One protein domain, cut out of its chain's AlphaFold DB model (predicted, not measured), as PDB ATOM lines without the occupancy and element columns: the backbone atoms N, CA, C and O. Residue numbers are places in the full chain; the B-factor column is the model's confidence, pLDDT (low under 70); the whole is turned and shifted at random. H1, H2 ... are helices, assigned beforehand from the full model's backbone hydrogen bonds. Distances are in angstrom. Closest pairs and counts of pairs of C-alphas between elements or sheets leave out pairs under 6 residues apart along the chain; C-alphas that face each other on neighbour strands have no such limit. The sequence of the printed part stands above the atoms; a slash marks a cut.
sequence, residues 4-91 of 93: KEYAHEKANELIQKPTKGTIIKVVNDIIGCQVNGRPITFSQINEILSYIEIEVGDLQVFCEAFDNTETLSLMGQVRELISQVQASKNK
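AT A GLANCE: This is residues 4 to 91 of the 93 residues of an uncharacterized protein of bacterium D16-59 (UniProt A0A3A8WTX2). One long helix, H4, sticks out as an arm from a small head of three helices, in which H1 and H2 make a helical hairpin and H3 packs on H1, crossing it steeply. Residues 67 to 91, of which 68 to 89 belong to H4, stand free and make much of the length. The printed part has 88 residues with four named helices, in the order H1, H2, H3, H4, and no named strand; its class is all helix. The whole is extended, with a radius of gyration of the C-alphas of 21.5 A and spans of 72 by 29 by 16 A.

HOW THE PARTS SIT: H4, residues 68 to 89, touches no helix. It is apart from H1, residues 4 to 16, from H2, residues 20 to 31, and from H3, residues 42 to 58. H1 touches H3 at a steep tilt of 46 degrees, the same way; their closest C-alphas, of Ala 11 and Ile 52, are 5.1 A apart. H1, with residues 10 to 14 alone, touches residues 22 to 26 of H2; the closest C-alphas, of Lys 10 and Val 26, are 6.3 A apart. This hairpin has a shallow tilt of 12 degrees, opposite ways. H2 and H3 are close but not clearly touching, with the closest C-alphas, of Ile 30 and Ile 45, 7.0 A apart. In H1, H2, H3 and H4 every O i to N i+4 pair is within hydrogen-bond range.

IN THESE COORDINATES: H4 measures 31.2 A from C-alpha 68 at (129.215, 106.910, 145.886) to C-alpha 89 at (115.790, 93.113, 121.309). H3 measures 24.1 A, H1 18.2 A and H2 16.6 A. H1 begins at C-alpha 4, (159.689, 113.945, 162.694).

THE WHOLE: The C-alphas farthest apart, of Asn 36 and Lys 91, are 72.7 A apart. The printed part has no cut and no long link. Residues 57 to 70 and 88 to 91 have pLDDT under 70.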
ATOM      1  N   LYS A   4     160.948 113.504 162.092       89.56
ATOM      2  CA  LYS A   4     159.689 113.945 162.694       89.56
ATOM      3  C   LYS A   4     159.026 115.078 161.905       89.56
ATOM      4  O   LYS A   4     157.835 115.012 161.649       89.56
ATOM      5  N   GLU A   5     159.791 116.089 161.485       91.12
ATOM      6  CA  GLU A   5     159.268 117.181 160.642       91.12
ATOM      7  C   GLU A   5     158.758 116.657 159.293       91.12
ATOM      8  O   GLU A   5     157.697 117.069 158.833       91.12
ATOM      9  N   TYR A   6     159.481 115.711 158.688       91.56
ATOM     10  CA  TYR A   6     159.064 115.071 157.443       91.56
ATOM     11  C   TYR A   6     157.786 114.236 157.619       91.56
ATOM     12  O   TYR A   6     156.866 114.329 156.809       91.56
ATOM     13  N   ALA A   7     157.706 113.442 158.690       91.31
ATOM     14  CA  ALA A   7     156.521 112.654 159.010       91.31
ATOM     15  C   ALA A   7     155.293 113.545 159.252       91.31
ATOM     16  O   ALA A   7     154.231 113.251 158.711       91.31
ATOM     17  N   HIS A   8     155.460 114.663 159.965       91.75
ATOM     18  CA  HIS A   8     154.406 115.654 160.194       91.75
ATOM     19  C   HIS A   8     153.879 116.262 158.885       91.75
ATOM     20  O   HIS A   8     152.672 116.380 158.678       91.75
ATOM     21  N   GLU A   9     154.768 116.617 157.949       93.00
ATOM     22  CA  GLU A   9     154.367 117.135 156.635       93.00
ATOM     23  C   GLU A   9     153.537 116.104 155.852       93.00
ATOM     24  O   GLU A   9     152.488 116.434 155.289       93.00
ATOM     25  N   LYS A  10     153.966 114.836 155.861       92.38
ATOM     26  CA  LYS A  10     153.254 113.741 155.190       92.38
ATOM     27  C   LYS A  10     151.933 113.391 155.865       92.38
ATOM     28  O   LYS A  10     150.955 113.139 155.162       92.38
ATOM     29  N   ALA A  11     151.873 113.430 157.194       89.69
ATOM     30  CA  ALA A  11     150.631 113.284 157.939       89.69
ATOM     31  C   ALA A  11     149.645 114.401 157.565       89.69
ATOM     32  O   ALA A  11     148.522 114.105 157.166       89.69
ATOM     33  N   ASN A  12     150.077 115.668 157.567       90.19
ATOM     34  CA  ASN A  12     149.238 116.800 157.158       90.19
ATOM     35  C   ASN A  12     148.699 116.654 155.729       90.19
ATOM     36  O   ASN A  12     147.537 116.973 155.479       90.19
ATOM     37  N   GLU A  13     149.504 116.151 154.789       89.44
ATOM     38  CA  GLU A  13     149.042 115.886 153.422       89.44
ATOM     39  C   GLU A  13     147.905 114.846 153.393       89.44
ATOM     40  O   GLU A  13     146.893 115.055 152.718       89.44
ATOM     41  N   LEU A  14     148.041 113.756 154.160       85.75
ATOM     42  CA  LEU A  14     147.011 112.722 154.293       85.75
ATOM     43  C   LEU A  14     145.741 113.255 154.964       85.75
ATOM     44  O   LEU A  14     144.644 112.947 154.506       85.75
ATOM     45  N   ILE A  15     145.885 114.076 156.002       84.19
ATOM     46  CA  ILE A  15     144.772 114.668 156.757       84.19
ATOM     47  C   ILE A  15     143.964 115.626 155.881       84.19
ATOM     48  O   ILE A  15     142.737 115.592 155.884       84.19
ATOM     49  N   GLN A  16     144.644 116.469 155.101       84.62
ATOM     50  CA  GLN A  16     143.993 117.438 154.217       84.62
ATOM     51  C   GLN A  16     143.283 116.764 153.036       84.62
ATOM     52  O   GLN A  16     142.309 117.302 152.512       84.62
ATOM     53  N   LYS A  17     143.792 115.615 152.569       82.69
ATOM     54  CA  LYS A  17     143.252 114.881 151.415       82.69
ATOM     55  C   LYS A  17     143.366 113.369 151.625       82.69
ATOM     56  O   LYS A  17     144.246 112.755 151.011       82.69
ATOM     57  N   PRO A  18     142.459 112.736 152.389       80.31
ATOM     58  CA  PRO A  18     142.522 111.311 152.724       80.31
ATOM     59  C   PRO A  18     142.062 110.410 151.562       80.31
ATOM     60  O   PRO A  18     141.180 109.567 151.697       80.31
ATOM     61  N   THR A  19     142.648 110.585 150.376       80.00
ATOM     62  CA  THR A  19     142.322 109.806 149.175       80.00
ATOM     63  C   THR A  19     143.356 108.711 148.929       80.00
ATOM     64  O   THR A  19     144.532 108.848 149.274       80.00
ATOM     65  N   LYS A  20     142.957 107.645 148.223       74.50
ATOM     66  CA  LYS A  20     143.879 106.586 147.774       74.50
ATOM     67  C   LYS A  20     145.063 107.140 146.969       74.50
ATOM     68  O   LYS A  20     146.177 106.644 147.108       74.50
ATOM     69  N   GLY A  21     144.831 108.159 146.138       81.81
ATOM     70  CA  GLY A  21     145.887 108.806 145.354       81.81
ATOM     71  C   GLY A  21     146.928 109.489 146.240       81.81
ATOM     72  O   GLY A  21     148.125 109.296 146.037       81.81
ATOM     73  N   THR A  22     146.476 110.214 147.266       80.62
ATOM     74  CA  THR A  22     147.354 110.847 148.260       80.62
ATOM     75  C   THR A  22     148.153 109.808 149.041       80.62
ATOM     76  O   THR A  22     149.361 109.961 149.188       80.62
ATOM     77  N   ILE A  23     147.516 108.712 149.469       82.19
ATOM     78  CA  ILE A  23     148.194 107.612 150.175       82.19
ATOM     79  C   ILE A  23     149.323 107.035 149.317       82.19
ATOM     80  O   ILE A  23     150.454 106.921 149.783       82.19
ATOM     81  N   ILE A  24     149.046 106.710 148.050       83.38
ATOM     82  CA  ILE A  24     150.054 106.162 147.131       83.38
ATOM     83  C   ILE A  24     151.208 107.151 146.935       83.38
ATOM     84  O   ILE A  24     152.370 106.747 146.966       83.38
ATOM     85  N   LYS A  25     150.901 108.440 146.749       90.25
ATOM     86  CA  LYS A  25     151.915 109.488 146.607       90.25
ATOM     87  C   LYS A  25     152.810 109.563 147.847       90.25
ATOM     88  O   LYS A  25     154.023 109.468 147.714       90.25
ATOM     89  N   VAL A  26     152.220 109.661 149.037       88.81
ATOM     90  CA  VAL A  26     152.955 109.754 150.306       88.81
ATOM     91  C   VAL A  26     153.841 108.528 150.532       88.81
ATOM     92  O   VAL A  26     155.003 108.674 150.903       88.81
ATOM     93  N   VAL A  27     153.344 107.321 150.249       87.62
ATOM     94  CA  VAL A  27     154.141 106.089 150.361       87.62
ATOM     95  C   VAL A  27     155.325 106.093 149.389       87.62
ATOM     96  O   VAL A  27     156.443 105.775 149.793       87.62
ATOM     97  N   ASN A  28     155.113 106.492 148.132       89.94
ATOM     98  CA  ASN A  28     156.197 106.602 147.152       89.94
ATOM     99  C   ASN A  28     157.243 107.646 147.567       89.94
ATOM    100  O   ASN A  28     158.438 107.387 147.438       89.94
ATOM    101  N   ASP A  29     156.808 108.780 148.117       92.44
ATOM    102  CA  ASP A  29     157.704 109.818 148.629       92.44
ATOM    103  C   ASP A  29     158.556 109.297 149.799       92.44
ATOM    104  O   ASP A  29     159.757 109.556 149.855       92.44
ATOM    105  N   ILE A  30     157.967 108.536 150.732       89.94
ATOM    106  CA  ILE A  30     158.696 107.921 151.856       89.94
ATOM    107  C   ILE A  30     159.743 106.927 151.343       89.94
ATOM    108  O   ILE A  30     160.897 107.001 151.757       89.94
ATOM    109  N   ILE A  31     159.372 106.026 150.429       88.94
ATOM    110  CA  ILE A  31     160.282 105.000 149.887       88.94
ATOM    111  C   ILE A  31     161.404 105.630 149.049       88.94
ATOM    112  O   ILE A  31     162.538 105.153 149.071       88.94
ATOM    113  N   GLY A  32     161.103 106.708 148.322       87.81
ATOM    114  CA  GLY A  32     162.077 107.463 147.531       87.81
ATOM    115  C   GLY A  32     162.957 108.412 148.348       87.81
ATOM    116  O   GLY A  32     163.882 109.009 147.795       87.81
ATOM    117  N   CYS A  33     162.690 108.567 149.648       87.31
ATOM    118  CA  CYS A  33     163.400 109.509 150.498       87.31
ATOM    119  C   CYS A  33     164.871 109.105 150.686       87.31
ATOM    120  O   CYS A  33     165.217 107.929 150.846       87.31
ATOM    121  N   GLN A  34     165.748 110.109 150.707       86.56
ATOM    122  CA  GLN A  34     167.165 109.935 150.993       86.56
ATOM    123  C   GLN A  34     167.573 110.763 152.207       86.56
ATOM    124  O   GLN A  34     167.305 111.961 152.282       86.56
ATOM    125  N   VAL A  35     168.296 110.137 153.134       79.94
ATOM    126  CA  VAL A  35     168.890 110.795 154.301       79.94
ATOM    127  C   VAL A  35     170.399 110.827 154.098       79.94
ATOM    128  O   VAL A  35     171.039 109.785 153.963       79.94
ATOM    129  N   ASN A  36     170.981 112.029 154.049       83.06
ATOM    130  CA  ASN A  36     172.414 112.238 153.794       83.06
ATOM    131  C   ASN A  36     172.909 111.563 152.497       83.06
ATOM    132  O   ASN A  36     173.979 110.955 152.468       83.06
ATOM    133  N   GLY A  37     172.101 111.628 151.432       84.06
ATOM    134  CA  GLY A  37     172.421 111.040 150.125       84.06
ATOM    135  C   GLY A  37     172.362 109.510 150.080       84.06
ATOM    136  O   GLY A  37     172.779 108.913 149.089       84.06
ATOM    137  N   ARG A  38     171.858 108.860 151.135       85.56
ATOM    138  CA  ARG A  38     171.626 107.412 151.172       85.56
ATOM    139  C   ARG A  38     170.130 107.121 151.164       85.56
ATOM    140  O   ARG A  38     169.390 107.876 151.793       85.56
ATOM    141  N   PRO A  39     169.686 106.036 150.506       89.00
ATOM    142  CA  PRO A  39     168.316 105.562 150.642       89.00
ATOM    143  C   PRO A  39     167.946 105.405 152.113       89.00
ATOM    144  O   PRO A  39     168.766 104.960 152.924       89.00
ATOM    145  N   ILE A  40     166.718 105.785 152.441       89.44
ATOM    146  CA  ILE A  40     166.182 105.594 153.778       89.44
ATOM    147  C   ILE A  40     166.217 104.108 154.170       89.44
ATOM    148  O   ILE A  40     165.970 103.212 153.360       89.44
ATOM    149  N   THR A  41     166.566 103.830 155.422       90.44
ATOM    150  CA  THR A  41     166.597 102.457 155.938       90.44
ATOM    151  C   THR A  41     165.211 101.998 156.374       90.44
ATOM    152  O   THR A  41     164.352 102.803 156.721       90.44
ATOM    153  N   PHE A  42     165.013 100.682 156.461       87.19
ATOM    154  CA  PHE A  42     163.766 100.104 156.968       87.19
ATOM    155  C   PHE A  42     163.393 100.613 158.374       87.19
ATOM    156  O   PHE A  42     162.233 100.902 158.642       87.19
ATOM    157  N   SER A  43     164.384 100.790 159.256       87.56
ATOM    158  CA  SER A  43     164.153 101.333 160.603       87.56
ATOM    159  C   SER A  43     163.605 102.760 160.562       87.56
ATOM    160  O   SER A  43     162.699 103.086 161.317       87.56
ATOM    161  N   GLN A  44     164.141 103.597 159.674       88.00
ATOM    162  CA  GLN A  44     163.690 104.978 159.510       88.00
ATOM    163  C   GLN A  44     162.321 105.051 158.825       88.00
ATOM    164  O   GLN A  44     161.525 105.920 159.158       88.00
ATOM    165  N   ILE A  45     162.015 104.126 157.906       89.38
ATOM    166  CA  ILE A  45     160.665 103.995 157.339       89.38
ATOM    167  C   ILE A  45     159.663 103.690 158.455       89.38
ATOM    168  O   ILE A  45     158.652 104.376 158.558       89.38
ATOM    169  N   ASN A  46     159.952 102.710 159.315       88.06
ATOM    170  CA  ASN A  46     159.066 102.380 160.433       88.06
ATOM    171  C   ASN A  46     158.899 103.559 161.395       88.06
ATOM    172  O   ASN A  46     157.788 103.823 161.835       88.06
ATOM    173  N   GLU A  47     159.972 104.299 161.672       89.94
ATOM    174  CA  GLU A  47     159.915 105.504 162.501       89.94
ATOM    175  C   GLU A  47     158.989 106.575 161.898       89.94
ATOM    176  O   GLU A  47     158.131 107.111 162.598       89.94
ATOM    177  N   ILE A  48     159.095 106.839 160.590       89.62
ATOM    178  CA  ILE A  48     158.188 107.755 159.878       89.62
ATOM    179  C   ILE A  48     156.741 107.271 159.975       89.62
ATOM    180  O   ILE A  48     155.854 108.061 160.292       89.62
ATOM    181  N   LEU A  49     156.501 105.987 159.701       88.19
ATOM    182  CA  LEU A  49     155.155 105.418 159.714       88.19
ATOM    183  C   LEU A  49     154.527 105.483 161.109       88.19
ATOM    184  O   LEU A  49     153.361 105.844 161.204       88.19
ATOM    185  N   SER A  50     155.288 105.227 162.177       87.88
ATOM    186  CA  SER A  50     154.794 105.369 163.550       87.88
ATOM    187  C   SER A  50     154.427 106.814 163.896       87.88
ATOM    188  O   SER A  50     153.419 107.036 164.558       87.88
ATOM    189  N   TYR A  51     155.194 107.809 163.436       89.44
ATOM    190  CA  TYR A  51     154.822 109.216 163.632       89.44
ATOM    191  C   TYR A  51     153.552 109.589 162.864       89.44
ATOM    192  O   TYR A  51     152.673 110.237 163.427       89.44
ATOM    193  N   ILE A  52     153.428 109.139 161.612       88.31
ATOM    194  CA  ILE A  52     152.217 109.353 160.812       88.31
ATOM    195  C   ILE A  52     151.014 108.664 161.463       88.31
ATOM    196  O   ILE A  52     149.950 109.262 161.526       88.31
ATOM    197  N   GLU A  53     151.165 107.437 161.963       85.25
ATOM    198  CA  GLU A  53     150.091 106.695 162.632       85.25
ATOM    199  C   GLU A  53     149.597 107.410 163.892       85.25
ATOM    200  O   GLU A  53     148.392 107.468 164.106       85.25
ATOM    201  N   ILE A  54     150.494 108.000 164.688       85.94
ATOM    202  CA  ILE A  54     150.112 108.804 165.857       85.94
ATOM    203  C   ILE A  54     149.310 110.032 165.415       85.94
ATOM    204  O   ILE A  54     148.209 110.252 165.903       85.94
ATOM    205  N   GLU A  55     149.815 110.807 164.454       83.81
ATOM    206  CA  GLU A  55     149.158 112.054 164.037       83.81
ATOM    207  C   GLU A  55     147.842 111.824 163.279       83.81
ATOM    208  O   GLU A  55     146.874 112.558 163.468       83.81
ATOM    209  N   VAL A  56     147.789 110.794 162.431       79.88
ATOM    210  CA  VAL A  56     146.580 110.405 161.696       79.88
ATOM    211  C   VAL A  56     145.596 109.676 162.605       79.88
ATOM    212  O   VAL A  56     144.403 109.863 162.430       79.88
ATOM    213  N   GLY A  57     146.055 108.853 163.550       66.81
ATOM    214  CA  GLY A  57     145.208 108.103 164.482       66.81
ATOM    215  C   GLY A  57     144.616 108.960 165.604       66.81
ATOM    216  O   GLY A  57     143.497 108.690 166.044       66.81
ATOM    217  N   ASP A  58     145.315 110.022 166.019       58.81
ATOM    218  CA  ASP A  58     144.781 111.053 166.922       58.81
ATOM    219  C   ASP A  58     143.639 111.844 166.267       58.81
ATOM    220  O   ASP A  58     142.741 112.362 166.938       58.81
ATOM    221  N   LEU A  59     143.623 111.891 164.936       54.22
ATOM    222  CA  LEU A  59     142.475 112.341 164.179       54.22
ATOM    223  C   LEU A  59     141.542 111.146 164.001       54.22
ATOM    224  O   LEU A  59     141.835 110.194 163.290       54.22
ATOM    225  N   GLN A  60     140.360 111.190 164.611       48.94
ATOM    226  CA  GLN A  60     139.245 110.393 164.107       48.94
ATOM    227  C   GLN A  60     139.014 110.826 162.657       48.94
ATOM    228  O   GLN A  60     138.284 111.783 162.404       48.94
ATOM    229  N   VAL A  61     139.693 110.177 161.707       49.00
ATOM    230  CA  VAL A  61     139.494 110.392 160.282       49.00
ATOM    231  C   VAL A  61     138.089 109.889 160.007       49.00
ATOM    232  O   VAL A  61     137.852 108.712 159.735       49.00
ATOM    233  N   PHE A  62     137.121 110.794 160.131       48.12
ATOM    234  CA  PHE A  62     135.887 110.701 159.388       48.12
ATOM    235  C   PHE A  62     136.337 110.651 157.935       48.12
ATOM    236  O   PHE A  62     136.703 111.667 157.353       48.12
ATOM    237  N   CYS A  63     136.405 109.441 157.384       45.16
ATOM    238  CA  CYS A  63     136.467 109.233 155.952       45.16
ATOM    239  C   CYS A  63     135.213 109.898 155.376       45.16
ATOM    240  O   CYS A  63     134.165 109.261 155.263       45.16
ATOM    241  N   GLU A  64     135.285 111.201 155.098       45.00
ATOM    242  CA  GLU A  64     134.279 111.908 154.330       45.00
ATOM    243  C   GLU A  64     134.194 111.205 152.980       45.00
ATOM    244  O   GLU A  64     135.131 111.216 152.188       45.00
ATOM    245  N   ALA A  65     133.069 110.508 152.824       50.47
ATOM    246  CA  ALA A  65     132.498 109.975 151.606       50.47
ATOM    247  C   ALA A  65     133.507 109.388 150.605       50.47
ATOM    248  O   ALA A  65     134.072 110.076 149.757       50.47
ATOM    249  N   PHE A  66     133.550 108.052 150.545       47.34
ATOM    250  CA  PHE A  66     133.456 107.435 149.221       47.34
ATOM    251  C   PHE A  66     132.335 108.180 148.492       47.34
ATOM    252  O   PHE A  66     131.179 108.069 148.913       47.34
ATOM    253  N   ASP A  67     132.670 108.999 147.491       55.00
ATOM    254  CA  ASP A  67     131.673 109.684 146.677       55.00
ATOM    255  C   ASP A  67     130.974 108.625 145.823       55.00
ATOM    256  O   ASP A  67     131.250 108.389 144.646       55.00
ATOM    257  N   ASN A  68     130.072 107.904 146.485       60.56
ATOM    258  CA  ASN A  68     129.215 106.910 145.886       60.56
ATOM    259  C   ASN A  68     128.331 107.568 144.830       60.56
ATOM    260  O   ASN A  68     127.764 106.844 144.031       60.56
ATOM    261  N   THR A  69     128.218 108.898 144.773       69.81
ATOM    262  CA  THR A  69     127.421 109.595 143.763       69.81
ATOM    263  C   THR A  69     127.955 109.331 142.364       69.81
ATOM    264  O   THR A  69     127.173 108.984 141.483       69.81
ATOM    265  N   GLU A  70     129.272 109.409 142.147       69.25
ATOM    266  CA  GLU A  70     129.857 109.149 140.825       69.25
ATOM    267  C   GLU A  70     129.732 107.662 140.452       69.25
ATOM    268  O   GLU A  70     129.312 107.320 139.345       69.25
ATOM    269  N   THR A  71     129.972 106.764 141.414       73.62
ATOM    270  CA  THR A  71     129.814 105.312 141.213       73.62
ATOM    271  C   THR A  71     128.351 104.921 140.949       73.62
ATOM    272  O   THR A  71     128.071 104.137 140.043       73.62
ATOM    273  N   LEU A  72     127.399 105.481 141.697       77.44
ATOM    274  CA  LEU A  72     125.961 105.249 141.532       77.44
ATOM    275  C   LEU A  72     125.436 105.885 140.240       77.44
ATOM    276  O   LEU A  72     124.589 105.285 139.582       77.44
ATOM    277  N   SER A  73     125.962 107.048 139.842       77.94
ATOM    278  CA  SER A  73     125.665 107.695 138.558       77.94
ATOM    279  C   SER A  73     126.104 106.818 137.386       77.94
ATOM    280  O   SER A  73     125.303 106.526 136.496       77.94
ATOM    281  N   LEU A  74     127.336 106.298 137.426       81.00
ATOM    282  CA  LEU A  74     127.837 105.352 136.426       81.00
ATOM    283  C   LEU A  74     127.001 104.065 136.397       81.00
ATOM    284  O   LEU A  74     126.632 103.595 135.322       81.00
ATOM    285  N   MET A  75     126.628 103.515 137.560       82.06
ATOM    286  CA  MET A  75     125.724 102.360 137.627       82.06
ATOM    287  C   MET A  75     124.333 102.661 137.048       82.06
ATOM    288  O   MET A  75     123.744 101.786 136.414       82.06
ATOM    289  N   GLY A  76     123.809 103.874 137.238       88.44
ATOM    290  CA  GLY A  76     122.557 104.335 136.637       88.44
ATOM    291  C   GLY A  76     122.622 104.350 135.110       88.44
ATOM    292  O   GLY A  76     121.785 103.731 134.456       88.44
ATOM    293  N   GLN A  77     123.676 104.948 134.549       89.44
ATOM    294  CA  GLN A  77     123.904 104.991 133.098       89.44
ATOM    295  C   GLN A  77     124.060 103.585 132.495       89.44
ATOM    296  O   GLN A  77     123.484 103.278 131.450       89.44
ATOM    297  N   VAL A  78     124.784 102.687 133.176       88.50
ATOM    298  CA  VAL A  78     124.923 101.285 132.746       88.50
ATOM    299  C   VAL A  78     123.568 100.566 132.740       88.50
ATOM    300  O   VAL A  78     123.277  99.826 131.800       88.50
ATOM    301  N   ARG A  79     122.712 100.792 133.747       88.69
ATOM    302  CA  ARG A  79     121.357 100.211 133.789       88.69
ATOM    303  C   ARG A  79     120.489 100.710 132.638       88.69
ATOM    304  O   ARG A  79     119.827  99.891 132.008       88.69
ATOM    305  N   GLU A  80     120.526 102.005 132.329       90.81
ATOM    306  CA  GLU A  80     119.782 102.567 131.195       90.81
ATOM    307  C   GLU A  80     120.216 101.950 129.863       90.81
ATOM    308  O   GLU A  80     119.362 101.539 129.077       90.81
ATOM    309  N   LEU A  81     121.523 101.808 129.629       87.56
ATOM    310  CA  LEU A  81     122.049 101.163 128.422       87.56
ATOM    311  C   LEU A  81     121.591  99.702 128.304       87.56
ATOM    312  O   LEU A  81     121.167  99.273 127.230       87.56
ATOM    313  N   ILE A  82     121.618  98.942 129.402       87.81
ATOM    314  CA  ILE A  82     121.120  97.557 129.424       87.81
ATOM    315  C   ILE A  82     119.621  97.521 129.099       87.81
ATOM    316  O   ILE A  82     119.200  96.716 128.264       87.81
ATOM    317  N   SER A  83     118.819  98.402 129.704       87.62
ATOM    318  CA  SER A  83     117.378  98.483 129.443       87.62
ATOM    319  C   SER A  83     117.063  98.866 127.997       87.62
ATOM    320  O   SER A  83     116.161  98.278 127.403       87.62
ATOM    321  N   GLN A  84     117.817  99.792 127.400       84.06
ATOM    322  CA  GLN A  84     117.664 100.161 125.989       84.06
ATOM    323  C   GLN A  84     117.966  98.976 125.066       84.06
ATOM    324  O   GLN A  84     117.159  98.650 124.199       84.06
ATOM    325  N   VAL A  85     119.078  98.271 125.298       85.94
ATOM    326  CA  VAL A  85     119.458  97.091 124.504       85.94
ATOM    327  C   VAL A  85     118.423  95.968 124.630       85.94
ATOM    328  O   VAL A  85     118.090  95.327 123.632       85.94
ATOM    329  N   GLN A  86     117.880  95.728 125.826       81.06
ATOM    330  CA  GLN A  86     116.821  94.733 126.040       81.06
ATOM    331  C   GLN A  86     115.501  95.133 125.364       81.06
ATOM    332  O   GLN A  86     114.873  94.306 124.705       81.06
ATOM    333  N   ALA A  87     115.102  96.404 125.459       73.56
ATOM    334  CA  ALA A  87     113.897  96.911 124.805       73.56
ATOM    335  C   ALA A  87     113.995  96.871 123.269       73.56
ATOM    336  O   ALA A  87     112.995  96.613 122.600       73.56
ATOM    337  N   SER A  88     115.185  97.093 122.705       68.75
ATOM    338  CA  SER A  88     115.437  96.958 121.266       68.75
ATOM    339  C   SER A  88     115.426  95.504 120.794       68.75
ATOM    340  O   SER A  88     114.982  95.244 119.681       68.75
ATOM    341  N   LYS A  89     115.864  94.550 121.629       63.78
ATOM    342  CA  LYS A  89     115.790  93.113 121.309       63.78
ATOM    343  C   LYS A  89     114.353  92.583 121.299       63.78
ATOM    344  O   LYS A  89     114.016  91.824 120.405       63.78
ATOM    345  N   ASN A  90     113.495  93.052 122.206       59.09
ATOM    346  CA  ASN A  90     112.100  92.596 122.303       59.09
ATOM    347  C   ASN A  90     111.131  93.261 121.302       59.09
ATOM    348  O   ASN A  90     109.959  92.904 121.269       59.09
ATOM    349  N   LYS A  91     111.573  94.259 120.524       56.41
ATOM    350  CA  LYS A  91     110.764  94.916 119.470       56.41
ATOM    351  C   LYS A  91     111.069  94.401 118.057       56.41
ATOM    352  O   LYS A  91     110.491  94.910 117.100       56.41
TER     353      LYS A  91